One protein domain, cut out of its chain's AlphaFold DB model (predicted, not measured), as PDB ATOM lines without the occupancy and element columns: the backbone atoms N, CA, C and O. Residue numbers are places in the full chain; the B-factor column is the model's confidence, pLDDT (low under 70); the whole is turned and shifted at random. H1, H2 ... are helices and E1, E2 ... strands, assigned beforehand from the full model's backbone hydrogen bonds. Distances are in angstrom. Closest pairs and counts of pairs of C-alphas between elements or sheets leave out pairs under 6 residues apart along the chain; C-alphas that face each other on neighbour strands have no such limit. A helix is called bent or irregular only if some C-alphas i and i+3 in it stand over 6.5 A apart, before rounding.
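Overview. This is residues 2 to 50 and 87 to 128 of the 182 residues of an uncharacterized protein of Aegilops tauschii subsp. strangulata (UniProt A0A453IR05). A loose body of four short helices, H1, H2, H3 and H5, and a small strand hairpin, E1 and E2, has one long bent helix, H4, reaching away from it as an arm. H1 packs beside E1, H5 follows after the end of H4 that lies at the body, and residues 87 to 101 of H4 stick out, so that the whole spans 51 A along its longest axis where the body without them spans 36 A. The printed part has 91 residues, with five named helices and two named strands in the order H1, E1, E2, H2, H3, H4, H5; the sheet, E1 - E2, is antiparallel, and the class is mostly helix. The whole is loose, with a radius of gyration of the C-alphas of 16.2 A, and elongated, spanning 51 by 33 by 24 A.

Arrangement. H1, residues 3 to 13, comes first, and a tight link joins it to E1, residues 15 to 17. The closest C-alphas of H1 and E1, those of Leu 10 and Tyr 16, are 4.9 A apart. E1 and E2, residues 24 to 26, form a hairpin, antiparallel with 161 degrees between their directions. Across it N 16 and O 25 are 2.9 A apart and N 25 and O 16 are 2.8 A apart, both within hydrogen-bond range. H2, residues 28 to 35, touches H1, closest at the C-alphas of Thr 13 and Leu 31, 5.8 A; they run the same way at a steep tilt of 58 degrees. H3, residues 43 to 47, is close to H2 but not clearly touching, with the C-alphas of Val 29 and Pro 43 at 6.1 A. H4, residues 87 to 112, was assigned as one helix by its hydrogen bonds but is bent: C-alphas 98 and 101 are 6.7 A apart. Its arms, H4a and H4b, stand at a steep tilt of 36 degrees, only just steep. The closest C-alphas of E2 and H4b are those of Ala 24 and Ala 106, 7.9 A apart, while H4a is apart from H1, for instance. H5, residues 114 to 124, is close to H4b but not clearly touching, closest at the C-alphas of Leu 111 and Leu 117, 7.7 A, and about perpendicular to it at 84 degrees. H5 touches H3, closest at the C-alphas of Tyr 47 and Ile 124, 6.4 A. H5 and H1 only just touch, with 3 pairs of C-alphas within 8 A, the closest those of Ala 3 and Tyr 115, 6.8 A; they run the same way at a shallow tilt of 34 degrees, only just short of steep. Every O i to N i+4 pair is within hydrogen-bond range in H1, H2, H3, H4a and H4b, and 5 of 7 are in H5.

Along the chain. H1 begins at C-alpha 3, (5.885, 4.910, -43.277), and measures 15.5 A from first to last C-alpha. E1 measures 6.5 A, E2 6.3 A, H2 10.6 A and H3 5.9 A. H4a, residues 87 to 98, begins at C-alpha 87, (-22.962, -29.569, -37.704), and measures 16.9 A; H4b, residues 101 to 112, measures 16.6 A. H5 measures 16.8 A, ends at C-alpha 124, (6.261, -6.853, -60.001), and is irregular, but only just: C-alphas 118 and 121 are 6.7 A apart.

Size, cuts and confidence. The two C-alphas farthest apart, those of Ala 87 and Glu 128, are 52.3 A apart. Residues 51 to 86 are not printed, and C-alphas 50 and 87 are 36.5 A apart across this cut, in the link from H3 to H4. Of the links that are printed whole, none is long. Without residues 87 to 101, which stand free, the body spans 36 by 24 by 23 A. The mean pLDDT of the printed part is 84.8; residue 2, residues 37 to 39, residues 49 to 50 and residues 125 to 128 are under 70.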
ATOM      1  N   ASP A   2       7.254   5.423 -38.668       69.38
ATOM      2  CA  ASP A   2       7.087   6.223 -39.875       69.38
ATOM      3  C   ASP A   2       6.901   5.291 -41.074       69.38
ATOM      4  O   ASP A   2       7.404   4.167 -41.087       69.38
ATOM      5  N   ALA A   3       6.164   5.732 -42.095       70.31
ATOM      6  CA  ALA A   3       5.885   4.910 -43.277       70.31
ATOM      7  C   ALA A   3       7.162   4.407 -43.983       70.31
ATOM      8  O   ALA A   3       7.167   3.342 -44.598       70.31
ATOM      9  N   SER A   4       8.262   5.154 -43.852       78.06
ATOM     10  CA  SER A   4       9.584   4.767 -44.344       78.06
ATOM     11  C   SER A   4      10.203   3.599 -43.567       78.06
ATOM     12  O   SER A   4      10.921   2.801 -44.165       78.06
ATOM     13  N   ASP A   5       9.921   3.458 -42.269       86.12
ATOM     14  CA  ASP A   5      10.453   2.362 -41.451       86.12
ATOM     15  C   ASP A   5       9.768   1.030 -41.786       86.12
ATOM     16  O   ASP A   5      10.430  -0.000 -41.886       86.12
ATOM     17  N   GLU A   6       8.455   1.047 -42.032       90.25
ATOM     18  CA  GLU A   6       7.703  -0.153 -42.429       90.25
ATOM     19  C   GLU A   6       8.078  -0.627 -43.841       90.25
ATOM     20  O   GLU A   6       8.189  -1.830 -44.081       90.25
ATOM     21  N   LEU A   7       8.354   0.293 -44.774       90.56
ATOM     22  CA  LEU A   7       8.897  -0.073 -46.088       90.56
ATOM     23  C   LEU A   7      10.300  -0.687 -45.979       90.56
ATOM     24  O   LEU A   7      10.565  -1.706 -46.611       90.56
ATOM     25  N   ARG A   8      11.177  -0.140 -45.129       90.12
ATOM     26  CA  ARG A   8      12.490  -0.753 -44.853       90.12
ATOM     27  C   ARG A   8      12.350  -2.145 -44.234       90.12
ATOM     28  O   ARG A   8      13.089  -3.055 -44.603       90.12
ATOM     29  N   SER A   9      11.390  -2.328 -43.327       89.69
ATOM     30  CA  SER A   9      11.065  -3.641 -42.757       89.69
ATOM     31  C   SER A   9      10.614  -4.626 -43.836       89.69
ATOM     32  O   SER A   9      11.079  -5.768 -43.852       89.69
ATOM     33  N   LEU A  10       9.757  -4.191 -44.764       90.62
ATOM     34  CA  LEU A  10       9.315  -5.005 -45.896       90.62
ATOM     35  C   LEU A  10      10.491  -5.424 -46.779       90.62
ATOM     36  O   LEU A  10      10.575  -6.579 -47.186       90.62
ATOM     37  N   GLU A  11      11.412  -4.507 -47.055       87.69
ATOM     38  CA  GLU A  11      12.583  -4.801 -47.876       87.69
ATOM     39  C   GLU A  11      13.525  -5.807 -47.218       87.69
ATOM     40  O   GLU A  11      14.040  -6.684 -47.918       87.69
ATOM     41  N   ALA A  12      13.702  -5.706 -45.898       86.50
ATOM     42  CA  ALA A  12      14.596  -6.556 -45.124       86.50
ATOM     43  C   ALA A  12      14.013  -7.944 -44.817       86.50
ATOM     44  O   ALA A  12      14.719  -8.936 -44.943       86.50
ATOM     45  N   THR A  13      12.739  -8.014 -44.417       86.50
ATOM     46  CA  THR A  13      12.113  -9.237 -43.865       86.50
ATOM     47  C   THR A  13      10.971  -9.786 -44.718       86.50
ATOM     48  O   THR A  13      10.433 -10.861 -44.461       86.50
ATOM     49  N   GLY A  14      10.517  -9.024 -45.714       89.69
ATOM     50  CA  GLY A  14       9.291  -9.335 -46.441       89.69
ATOM     51  C   GLY A  14       8.011  -9.052 -45.653       89.69
ATOM     52  O   GLY A  14       6.946  -9.463 -46.101       89.69
ATOM     53  N   ILE A  15       8.067  -8.358 -44.509       92.62
ATOM     54  CA  ILE A  15       6.892  -8.074 -43.671       92.62
ATOM     55  C   ILE A  15       6.671  -6.564 -43.535       92.62
ATOM     56  O   ILE A  15       7.532  -5.842 -43.030       92.62
ATOM     57  N   TYR A  16       5.472  -6.115 -43.915       93.75
ATOM     58  CA  TYR A  16       4.972  -4.752 -43.722       93.75
ATOM     59  C   TYR A  16       3.778  -4.771 -42.766       93.75
ATOM     60  O   TYR A  16       2.765  -5.412 -43.059       93.75
ATOM     61  N   ARG A  17       3.841  -4.077 -41.629       93.75
ATOM     62  CA  ARG A  17       2.728  -4.058 -40.667       93.75
ATOM     63  C   ARG A  17       1.734  -2.964 -41.042       93.75
ATOM     64  O   ARG A  17       2.089  -1.803 -41.225       93.75
ATOM     65  N   LEU A  18       0.459  -3.330 -41.158       92.62
ATOM     66  CA  LEU A  18      -0.592  -2.385 -41.525       92.62
ATOM     67  C   LEU A  18      -0.982  -1.549 -40.305       92.62
ATOM     68  O   LEU A  18      -1.465  -2.075 -39.300       92.62
ATOM     69  N   ALA A  19      -0.803  -0.233 -40.404       88.38
ATOM     70  CA  ALA A  19      -1.196   0.686 -39.346       88.38
ATOM     71  C   ALA A  19      -2.704   0.580 -39.048       88.38
ATOM     72  O   ALA A  19      -3.528   0.396 -39.943       88.38
ATOM     73  N   GLY A  20      -3.070   0.683 -37.768       81.25
ATOM     74  CA  GLY A  20      -4.472   0.653 -37.336       81.25
ATOM     75  C   GLY A  20      -5.123  -0.737 -37.304       81.25
ATOM     76  O   GLY A  20      -6.277  -0.844 -36.897       81.25
ATOM     77  N   SER A  21      -4.402  -1.807 -37.656       84.88
ATOM     78  CA  SER A  21      -4.861  -3.189 -37.469       84.88
ATOM     79  C   SER A  21      -3.740  -4.094 -36.949       84.88
ATOM     80  O   SER A  21      -2.583  -3.699 -36.842       84.88
ATOM     81  N   ARG A  22      -4.084  -5.337 -36.595       88.31
ATOM     82  CA  ARG A  22      -3.100  -6.391 -36.278       88.31
ATOM     83  C   ARG A  22      -2.656  -7.170 -37.521       88.31
ATOM     84  O   ARG A  22      -2.068  -8.240 -37.388       88.31
ATOM     85  N   ALA A  23      -2.986  -6.679 -38.712       92.44
ATOM     86  CA  ALA A  23      -2.663  -7.342 -39.962       92.44
ATOM     87  C   ALA A  23      -1.293  -6.902 -40.488       92.44
ATOM     88  O   ALA A  23      -0.800  -5.814 -40.190       92.44
ATOM     89  N   ALA A  24      -0.686  -7.760 -41.297       94.31
ATOM     90  CA  ALA A  24       0.547  -7.465 -42.002       94.31
ATOM     91  C   ALA A  24       0.419  -7.919 -43.455       94.31
ATOM     92  O   ALA A  24      -0.204  -8.943 -43.741       94.31
ATOM     93  N   PHE A  25       1.012  -7.150 -44.357       92.75
ATOM     94  CA  PHE A  25       1.290  -7.587 -45.712       92.75
ATOM     95  C   PHE A  25       2.606  -8.370 -45.718       92.75
ATOM     96  O   PHE A  25       3.563  -8.000 -45.033       92.75
ATOM     97  N   VAL A  26       2.635  -9.459 -46.483       92.12
ATOM     98  CA  VAL A  26       3.777 -10.371 -46.558       92.12
ATOM     99  C   VAL A  26       4.180 -10.546 -48.017       92.12
ATOM    100  O   VAL A  26       3.360 -10.962 -48.835       92.12
ATOM    101  N   ASP A  27       5.444 -10.263 -48.323       89.88
ATOM    102  CA  ASP A  27       6.101 -10.629 -49.575       89.88
ATOM    103  C   ASP A  27       6.654 -12.060 -49.450       89.88
ATOM    104  O   ASP A  27       7.670 -12.274 -48.777       89.88
ATOM    105  N   PRO A  28       6.021 -13.056 -50.095       85.12
ATOM    106  CA  PRO A  28       6.456 -14.441 -49.997       85.12
ATOM    107  C   PRO A  28       7.869 -14.660 -50.545       85.12
ATOM    108  O   PRO A  28       8.577 -15.523 -50.035       85.12
ATOM    109  N   VAL A  29       8.309 -13.907 -51.556       85.25
ATOM    110  CA  VAL A  29       9.633 -14.114 -52.161       85.25
ATOM    111  C   VAL A  29      10.731 -13.685 -51.199       85.25
ATOM    112  O   VAL A  29      11.675 -14.443 -50.983       85.25
ATOM    113  N   ARG A  30      10.586 -12.509 -50.581       85.75
ATOM    114  CA  ARG A  30      11.539 -12.012 -49.579       85.75
ATOM    115  C   ARG A  30      11.541 -12.875 -48.326       85.75
ATOM    116  O   ARG A  30      12.608 -13.319 -47.914       85.75
ATOM    117  N   LEU A  31      10.360 -13.193 -47.791       85.81
ATOM    118  CA  LEU A  31      10.233 -14.010 -46.581       85.81
ATOM    119  C   LEU A  31      10.894 -15.389 -46.750       85.81
ATOM    120  O   LEU A  31      11.616 -15.878 -45.877       85.81
ATOM    121  N   LEU A  32      10.647 -16.039 -47.889       81.75
ATOM    122  CA  LEU A  32      11.222 -17.349 -48.175       81.75
ATOM    123  C   LEU A  32      12.704 -17.256 -48.544       81.75
ATOM    124  O   LEU A  32      13.466 -18.140 -48.166       81.75
ATOM    125  N   GLY A  33      13.125 -16.199 -49.242       82.00
ATOM    126  CA  GLY A  33      14.531 -15.942 -49.556       82.00
ATOM    127  C   GLY A  33      15.398 -15.718 -48.314       82.00
ATOM    128  O   GLY A  33      16.555 -16.120 -48.308       82.00
ATOM    129  N   GLU A  34      14.837 -15.152 -47.243       76.25
ATOM    130  CA  GLU A  34      15.513 -15.038 -45.943       76.25
ATOM    131  C   GLU A  34      15.685 -16.411 -45.262       76.25
ATOM    132  O   GLU A  34      16.686 -16.682 -44.594       76.25
ATOM    133  N   SER A  35      14.711 -17.304 -45.456       73.81
ATOM    134  CA  SER A  35      14.632 -18.602 -44.776       73.81
ATOM    135  C   SER A  35      15.366 -19.736 -45.508       73.81
ATOM    136  O   SER A  35      15.867 -20.674 -44.877       73.81
ATOM    137  N   TYR A  36      15.431 -19.694 -46.841       72.00
ATOM    138  CA  TYR A  36      16.063 -20.731 -47.653       72.00
ATOM    139  C   TYR A  36      17.522 -20.403 -47.959       72.00
ATOM    140  O   TYR A  36      17.841 -19.392 -48.567       72.00
ATOM    141  N   ARG A  37      18.420 -21.328 -47.601       68.81
ATOM    142  CA  ARG A  37      19.859 -21.219 -47.909       68.81
ATOM    143  C   ARG A  37      20.310 -22.001 -49.139       68.81
ATOM    144  O   ARG A  37      21.394 -21.762 -49.645       68.81
ATOM    145  N   ARG A  38      19.517 -22.988 -49.571       68.75
ATOM    146  CA  ARG A  38      19.864 -23.892 -50.685       68.75
ATOM    147  C   ARG A  38      19.277 -23.456 -52.025       68.75
ATOM    148  O   ARG A  38      19.768 -23.881 -53.065       68.75
ATOM    149  N   PHE A  39      18.208 -22.666 -51.986       68.38
ATOM    150  CA  PHE A  39      17.454 -22.254 -53.161       68.38
ATOM    151  C   PHE A  39      17.092 -20.789 -53.015       68.38
ATOM    152  O   PHE A  39      16.559 -20.388 -51.978       68.38
ATOM    153  N   ARG A  40      17.329 -20.015 -54.070       74.31
ATOM    154  CA  ARG A  40      16.930 -18.619 -54.130       74.31
ATOM    155  C   ARG A  40      15.667 -18.477 -54.967       74.31
ATOM    156  O   ARG A  40      15.591 -18.941 -56.102       74.31
ATOM    157  N   LEU A  41      14.661 -17.821 -54.400       75.88
ATOM    158  CA  LEU A  41      13.460 -17.441 -55.135       75.88
ATOM    159  C   LEU A  41      13.715 -16.102 -55.819       75.88
ATOM    160  O   LEU A  41      14.038 -15.110 -55.170       75.88
ATOM    161  N   VAL A  42      13.571 -16.080 -57.139       76.94
ATOM    162  CA  VAL A  42      13.683 -14.849 -57.923       76.94
ATOM    163  C   VAL A  42      12.284 -14.244 -58.082       76.94
ATOM    164  O   VAL A  42      11.383 -14.956 -58.542       76.94
ATOM    165  N   PRO A  43      12.073 -12.950 -57.758       78.00
ATOM    166  CA  PRO A  43      10.764 -12.306 -57.879       78.00
ATOM    167  C   PRO A  43      10.138 -12.461 -59.267       78.00
ATOM    168  O   PRO A  43       8.966 -12.816 -59.375       78.00
ATOM    169  N   SER A  44      10.925 -12.293 -60.335       75.38
ATOM    170  CA  SER A  44      10.449 -12.433 -61.718       75.38
ATOM    171  C   SER A  44       9.932 -13.841 -62.040       75.38
ATOM    172  O   SER A  44       8.941 -13.981 -62.754       75.38
ATOM    173  N   ALA A  45      10.533 -14.892 -61.476       74.62
ATOM    174  CA  ALA A  45      10.078 -16.274 -61.650       74.62
ATOM    175  C   ALA A  45       8.831 -16.602 -60.807       74.62
ATOM    176  O   ALA A  45       8.039 -17.472 -61.170       74.62
ATOM    177  N   TYR A  46       8.652 -15.924 -59.671       78.81
ATOM    178  CA  TYR A  46       7.515 -16.151 -58.782       78.81
ATOM    179  C   TYR A  46       6.269 -15.377 -59.233       78.81
ATOM    180  O   TYR A  46       5.199 -15.966 -59.387       78.81
ATOM    181  N   TYR A  47       6.411 -14.077 -59.502       77.19
ATOM    182  CA  TYR A  47       5.304 -13.178 -59.839       77.19
ATOM    183  C   TYR A  47       4.865 -13.234 -61.309       77.19
ATOM    184  O   TYR A  47       3.793 -12.738 -61.640       77.19
ATOM    185  N   SER A  48       5.635 -13.881 -62.191       73.00
ATOM    186  CA  SER A  48       5.198 -14.179 -63.569       73.00
ATOM    187  C   SER A  48       4.121 -15.265 -63.645       73.00
ATOM    188  O   SER A  48       3.497 -15.453 -64.691       73.00
ATOM    189  N   ARG A  49       3.873 -15.983 -62.544       68.44
ATOM    190  CA  ARG A  49       2.837 -17.010 -62.483       68.44
ATOM    191  C   ARG A  49       1.463 -16.359 -62.519       68.44
ATOM    192  O   ARG A  49       1.089 -15.579 -61.647       68.44
ATOM    193  N   SER A  50       0.671 -16.736 -63.510       60.03
ATOM    194  CA  SER A  50      -0.741 -16.400 -63.530       60.03
ATOM    195  C   SER A  50      -1.478 -17.245 -62.486       60.03
ATOM    196  O   SER A  50      -1.566 -18.462 -62.594       60.03
ATOM    197  N   ALA A  87     -23.830 -29.872 -38.847       91.44
ATOM    198  CA  ALA A  87     -22.962 -29.569 -37.704       91.44
ATOM    199  C   ALA A  87     -21.567 -29.043 -38.111       91.44
ATOM    200  O   ALA A  87     -21.056 -28.114 -37.489       91.44
ATOM    201  N   VAL A  88     -20.971 -29.584 -39.178       93.75
ATOM    202  CA  VAL A  88     -19.654 -29.166 -39.689       93.75
ATOM    203  C   VAL A  88     -19.735 -27.791 -40.356       93.75
ATOM    204  O   VAL A  88     -18.901 -26.927 -40.103       93.75
ATOM    205  N   GLU A  89     -20.769 -27.564 -41.161       92.62
ATOM    206  CA  GLU A  89     -21.059 -26.290 -41.818       92.62
ATOM    207  C   GLU A  89     -21.309 -25.189 -40.786       92.62
ATOM    208  O   GLU A  89     -20.820 -24.081 -40.957       92.62
ATOM    209  N   ARG A  90     -21.987 -25.491 -39.674       92.81
ATOM    210  CA  ARG A  90     -22.153 -24.549 -38.561       92.81
ATOM    211  C   ARG A  90     -20.830 -24.165 -37.904       92.81
ATOM    212  O   ARG A  90     -20.654 -23.005 -37.549       92.81
ATOM    213  N   ILE A  91     -19.917 -25.120 -37.722       93.75
ATOM    214  CA  ILE A  91     -18.582 -24.848 -37.167       93.75
ATOM    215  C   ILE A  91     -17.769 -23.995 -38.146       93.75
ATOM    216  O   ILE A  91     -17.113 -23.040 -37.734       93.75
ATOM    217  N   ALA A  92     -17.824 -24.312 -39.441       94.50
ATOM    218  CA  ALA A  92     -17.174 -23.517 -40.478       94.50
ATOM    219  C   ALA A  92     -17.751 -22.094 -40.545       94.50
ATOM    220  O   ALA A  92     -16.992 -21.131 -40.617       94.50
ATOM    221  N   GLU A  93     -19.075 -21.958 -40.451       93.19
ATOM    222  CA  GLU A  93     -19.765 -20.670 -40.426       93.19
ATOM    223  C   GLU A  93     -19.376 -19.858 -39.188       93.19
ATOM    224  O   GLU A  93     -19.040 -18.690 -39.323       93.19
ATOM    225  N   ALA A  94     -19.327 -20.464 -37.997       94.38
ATOM    226  CA  ALA A  94     -18.887 -19.773 -36.782       94.38
ATOM    227  C   ALA A  94     -17.464 -19.202 -36.936       94.38
ATOM    228  O   ALA A  94     -17.245 -18.013 -36.706       94.38
ATOM    229  N   ARG A  95     -16.523 -20.010 -37.445       95.50
ATOM    230  CA  ARG A  95     -15.153 -19.555 -37.749       95.50
ATOM    231  C   ARG A  95     -15.138 -18.435 -38.787       95.50
ATOM    232  O   ARG A  95     -14.357 -17.494 -38.675       95.50
ATOM    233  N   HIS A  96     -15.988 -18.530 -39.807       95.38
ATOM    234  CA  HIS A  96     -16.107 -17.492 -40.823       95.38
ATOM    235  C   HIS A  96     -16.617 -16.177 -40.225       95.38
ATOM    236  O   HIS A  96     -16.050 -15.123 -40.508       95.38
ATOM    237  N   GLN A  97     -17.643 -16.232 -39.373       95.88
ATOM    238  CA  GLN A  97     -18.204 -15.062 -38.698       95.88
ATOM    239  C   GLN A  97     -17.180 -14.384 -37.781       95.88
ATOM    240  O   GLN A  97     -17.119 -13.158 -37.750       95.88
ATOM    241  N   GLU A  98     -16.327 -15.155 -37.102       95.12
ATOM    242  CA  GLU A  98     -15.221 -14.626 -36.291       95.12
ATOM    243  C   GLU A  98     -14.108 -13.991 -37.146       95.12
ATOM    244  O   GLU A  98     -13.605 -12.914 -36.823       95.12
ATOM    245  N   ALA A  99     -13.730 -14.625 -38.261       93.88
ATOM    246  CA  ALA A  99     -12.644 -14.148 -39.120       93.88
ATOM    247  C   ALA A  99     -13.039 -12.934 -39.976       93.88
ATOM    248  O   ALA A  99     -12.211 -12.068 -40.262       93.88
ATOM    249  N   ARG A 100     -14.303 -12.849 -40.395       95.00
ATOM    250  CA  ARG A 100     -14.806 -11.812 -41.302       95.00
ATOM    251  C   ARG A 100     -14.515 -10.373 -40.849       95.00
ATOM    252  O   ARG A 100     -13.992  -9.625 -41.675       95.00
ATOM    253  N   PRO A 101     -14.806  -9.939 -39.607       94.00
ATOM    254  CA  PRO A 101     -14.496  -8.573 -39.180       94.00
ATOM    255  C   PRO A 101     -12.991  -8.279 -39.198       94.00
ATOM    256  O   PRO A 101     -12.595  -7.178 -39.574       94.00
ATOM    257  N   LEU A 102     -12.148  -9.265 -38.869       92.25
ATOM    258  CA  LEU A 102     -10.690  -9.124 -38.929       92.25
ATOM    259  C   LEU A 102     -10.204  -8.950 -40.369       92.25
ATOM    260  O   LEU A 102      -9.380  -8.080 -40.634       92.25
ATOM    261  N   LEU A 103     -10.750  -9.732 -41.303       93.19
ATOM    262  CA  LEU A 103     -10.424  -9.628 -42.726       93.19
ATOM    263  C   LEU A 103     -10.865  -8.286 -43.316       93.19
ATOM    264  O   LEU A 103     -10.114  -7.679 -44.072       93.19
ATOM    265  N   ILE A 104     -12.053  -7.803 -42.947       94.38
ATOM    266  CA  ILE A 104     -12.543  -6.488 -43.377       94.38
ATOM    267  C   ILE A 104     -11.652  -5.378 -42.810       94.38
ATOM    268  O   ILE A 104     -11.265  -4.474 -43.543       94.38
ATOM    269  N   SER A 105     -11.282  -5.457 -41.529       94.56
ATOM    270  CA  SER A 105     -10.361  -4.499 -40.911       94.56
ATOM    271  C   SER A 105      -8.996  -4.504 -41.601       94.56
ATOM    272  O   SER A 105      -8.509  -3.439 -41.965       94.56
ATOM    273  N   ALA A 106      -8.417  -5.681 -41.846       94.56
ATOM    274  CA  ALA A 106      -7.152  -5.826 -42.560       94.56
ATOM    275  C   ALA A 106      -7.226  -5.248 -43.980       94.56
ATOM    276  O   ALA A 106      -6.309  -4.558 -44.415       94.56
ATOM    277  N   HIS A 107      -8.330  -5.502 -44.687       94.50
ATOM    278  CA  HIS A 107      -8.563  -4.970 -46.024       94.50
ATOM    279  C   HIS A 107      -8.626  -3.441 -46.029       94.50
ATOM    280  O   HIS A 107      -7.952  -2.812 -46.838       94.50
ATOM    281  N   ASN A 108      -9.375  -2.839 -45.103       94.62
ATOM    282  CA  ASN A 108      -9.460  -1.383 -45.002       94.62
ATOM    283  C   ASN A 108      -8.093  -0.770 -44.664       94.62
ATOM    284  O   ASN A 108      -7.654   0.145 -45.351       94.62
ATOM    285  N   SER A 109      -7.362  -1.339 -43.698       94.56
ATOM    286  CA  SER A 109      -6.002  -0.884 -43.380       94.56
ATOM    287  C   SER A 109      -5.027  -1.035 -44.551       94.56
ATOM    288  O   SER A 109      -4.115  -0.225 -44.691       94.56
ATOM    289  N   LEU A 110      -5.203  -2.050 -45.405       93.06
ATOM    290  CA  LEU A 110      -4.421  -2.201 -46.632       93.06
ATOM    291  C   LEU A 110      -4.723  -1.084 -47.638       93.06
ATOM    292  O   LEU A 110      -3.795  -0.560 -48.247       93.06
ATOM    293  N   LEU A 111      -5.994  -0.704 -47.800       93.19
ATOM    294  CA  LEU A 111      -6.381   0.412 -48.670       93.19
ATOM    295  C   LEU A 111      -5.821   1.753 -48.174       93.19
ATOM    296  O   LEU A 111      -5.448   2.600 -48.985       93.19
ATOM    297  N   ASP A 112      -5.710   1.921 -46.857       92.56
ATOM    298  CA  ASP A 112      -5.138   3.121 -46.242       92.56
ATOM    299  C   ASP A 112      -3.599   3.175 -46.340       92.56
ATOM    300  O   ASP A 112      -2.998   4.248 -46.222       92.56
ATOM    301  N   ALA A 113      -2.934   2.043 -46.601       92.81
ATOM    302  CA  ALA A 113      -1.480   1.933 -46.707       92.81
ATOM    303  C   ALA A 113      -0.944   2.426 -48.069       92.81
ATOM    304  O   ALA A 113      -0.373   1.664 -48.849       92.81
ATOM    305  N   LYS A 114      -1.093   3.727 -48.346       91.75
ATOM    306  CA  LYS A 114      -0.721   4.359 -49.631       91.75
ATOM    307  C   LYS A 114       0.712   4.060 -50.076       91.75
ATOM    308  O   LYS A 114       0.920   3.653 -51.211       91.75
ATOM    309  N   TYR A 115       1.676   4.179 -49.165       90.44
ATOM    310  CA  TYR A 115       3.091   3.921 -49.449       90.44
ATOM    311  C   TYR A 115       3.355   2.484 -49.911       90.44
ATOM    312  O   TYR A 115       4.118   2.263 -50.849       90.44
ATOM    313  N   LEU A 116       2.692   1.504 -49.289       91.44
ATOM    314  CA  LEU A 116       2.769   0.110 -49.718       91.44
ATOM    315  C   LEU A 116       2.153  -0.055 -51.111       91.44
ATOM    316  O   LEU A 116       2.770  -0.652 -51.987       91.44
ATOM    317  N   LEU A 117       0.958   0.497 -51.337       91.56
ATOM    318  CA  LEU A 117       0.267   0.396 -52.625       91.56
ATOM    319  C   LEU A 117       1.046   1.052 -53.776       91.56
ATOM    320  O   LEU A 117       1.017   0.537 -54.890       91.56
ATOM    321  N   GLU A 118       1.764   2.143 -53.513       91.44
ATOM    322  CA  GLU A 118       2.661   2.799 -54.475       91.44
ATOM    323  C   GLU A 118       3.936   1.981 -54.744       91.44
ATOM    324  O   GLU A 118       4.460   2.008 -55.858       91.44
ATOM    325  N   TYR A 119       4.408   1.213 -53.757       87.94
ATOM    326  CA  TYR A 119       5.591   0.355 -53.864       87.94
ATOM    327  C   TYR A 119       5.333  -0.946 -54.651       87.94
ATOM    328  O   TYR A 119       6.170  -1.367 -55.455       87.94
ATOM    329  N   LEU A 120       4.160  -1.576 -54.478       86.81
ATOM    330  CA  LEU A 120       3.825  -2.886 -55.069       86.81
ATOM    331  C   LEU A 120       4.041  -2.991 -56.597       86.81
ATOM    332  O   LEU A 120       4.584  -4.005 -57.044       86.81
ATOM    333  N   PRO A 121       3.675  -1.998 -57.435       84.25
ATOM    334  CA  PRO A 121       3.921  -2.065 -58.876       84.25
ATOM    335  C   PRO A 121       5.406  -2.176 -59.240       84.25
ATOM    336  O   PRO A 121       5.736  -2.796 -60.253       84.25
ATOM    337  N   GLY A 122       6.293  -1.592 -58.426       80.00
ATOM    338  CA  GLY A 122       7.744  -1.697 -58.588       80.00
ATOM    339  C   GLY A 122       8.265  -3.100 -58.280       80.00
ATOM    340  O   GLY A 122       9.168  -3.575 -58.954       80.00
ATOM    341  N   MET A 123       7.637  -3.817 -57.343       75.31
ATOM    342  CA  MET A 123       8.025  -5.193 -57.008       75.31
ATOM    343  C   MET A 123       7.747  -6.194 -58.136       75.31
ATOM    344  O   MET A 123       8.452  -7.190 -58.279       75.31
ATOM    345  N   ILE A 124       6.696  -5.951 -58.923       70.12
ATOM    346  CA  ILE A 124       6.261  -6.853 -60.001       70.12
ATOM    347  C   ILE A 124       7.111  -6.643 -61.261       70.12
ATOM    348  O   ILE A 124       7.392  -7.588 -62.000       70.12
ATOM    349  N   LYS A 125       7.534  -5.400 -61.511       63.41
ATOM    350  CA  LYS A 125       8.431  -5.037 -62.611       63.41
ATOM    351  C   LYS A 125       9.858  -5.329 -62.172       63.41
ATOM    352  O   LYS A 125      10.534  -4.440 -61.682       63.41
ATOM    353  N   GLY A 126      10.251  -6.597 -62.283       53.34
ATOM    354  CA  GLY A 126      11.512  -7.118 -61.761       53.34
ATOM    355  C   GLY A 126      12.683  -6.155 -61.932       53.34
ATOM    356  O   GLY A 126      13.128  -5.909 -63.050       53.34
ATOM    357  N   ASP A 127      13.172  -5.637 -60.810       46.50
ATOM    358  CA  ASP A 127      14.518  -5.103 -60.745       46.50
ATOM    359  C   ASP A 127      15.474  -6.279 -60.961       46.50
ATOM    360  O   ASP A 127      15.364  -7.320 -60.297       46.50
ATOM    361  N   GLU A 128      16.370  -6.146 -61.936       46.62
ATOM    362  CA  GLU A 128      17.448  -7.094 -62.189       46.62
ATOM    363  C   GLU A 128      18.480  -6.980 -61.063       46.62
ATOM    364  O   GLU A 128      19.624  -6.584 -61.272       46.62
TER     365      GLU A 128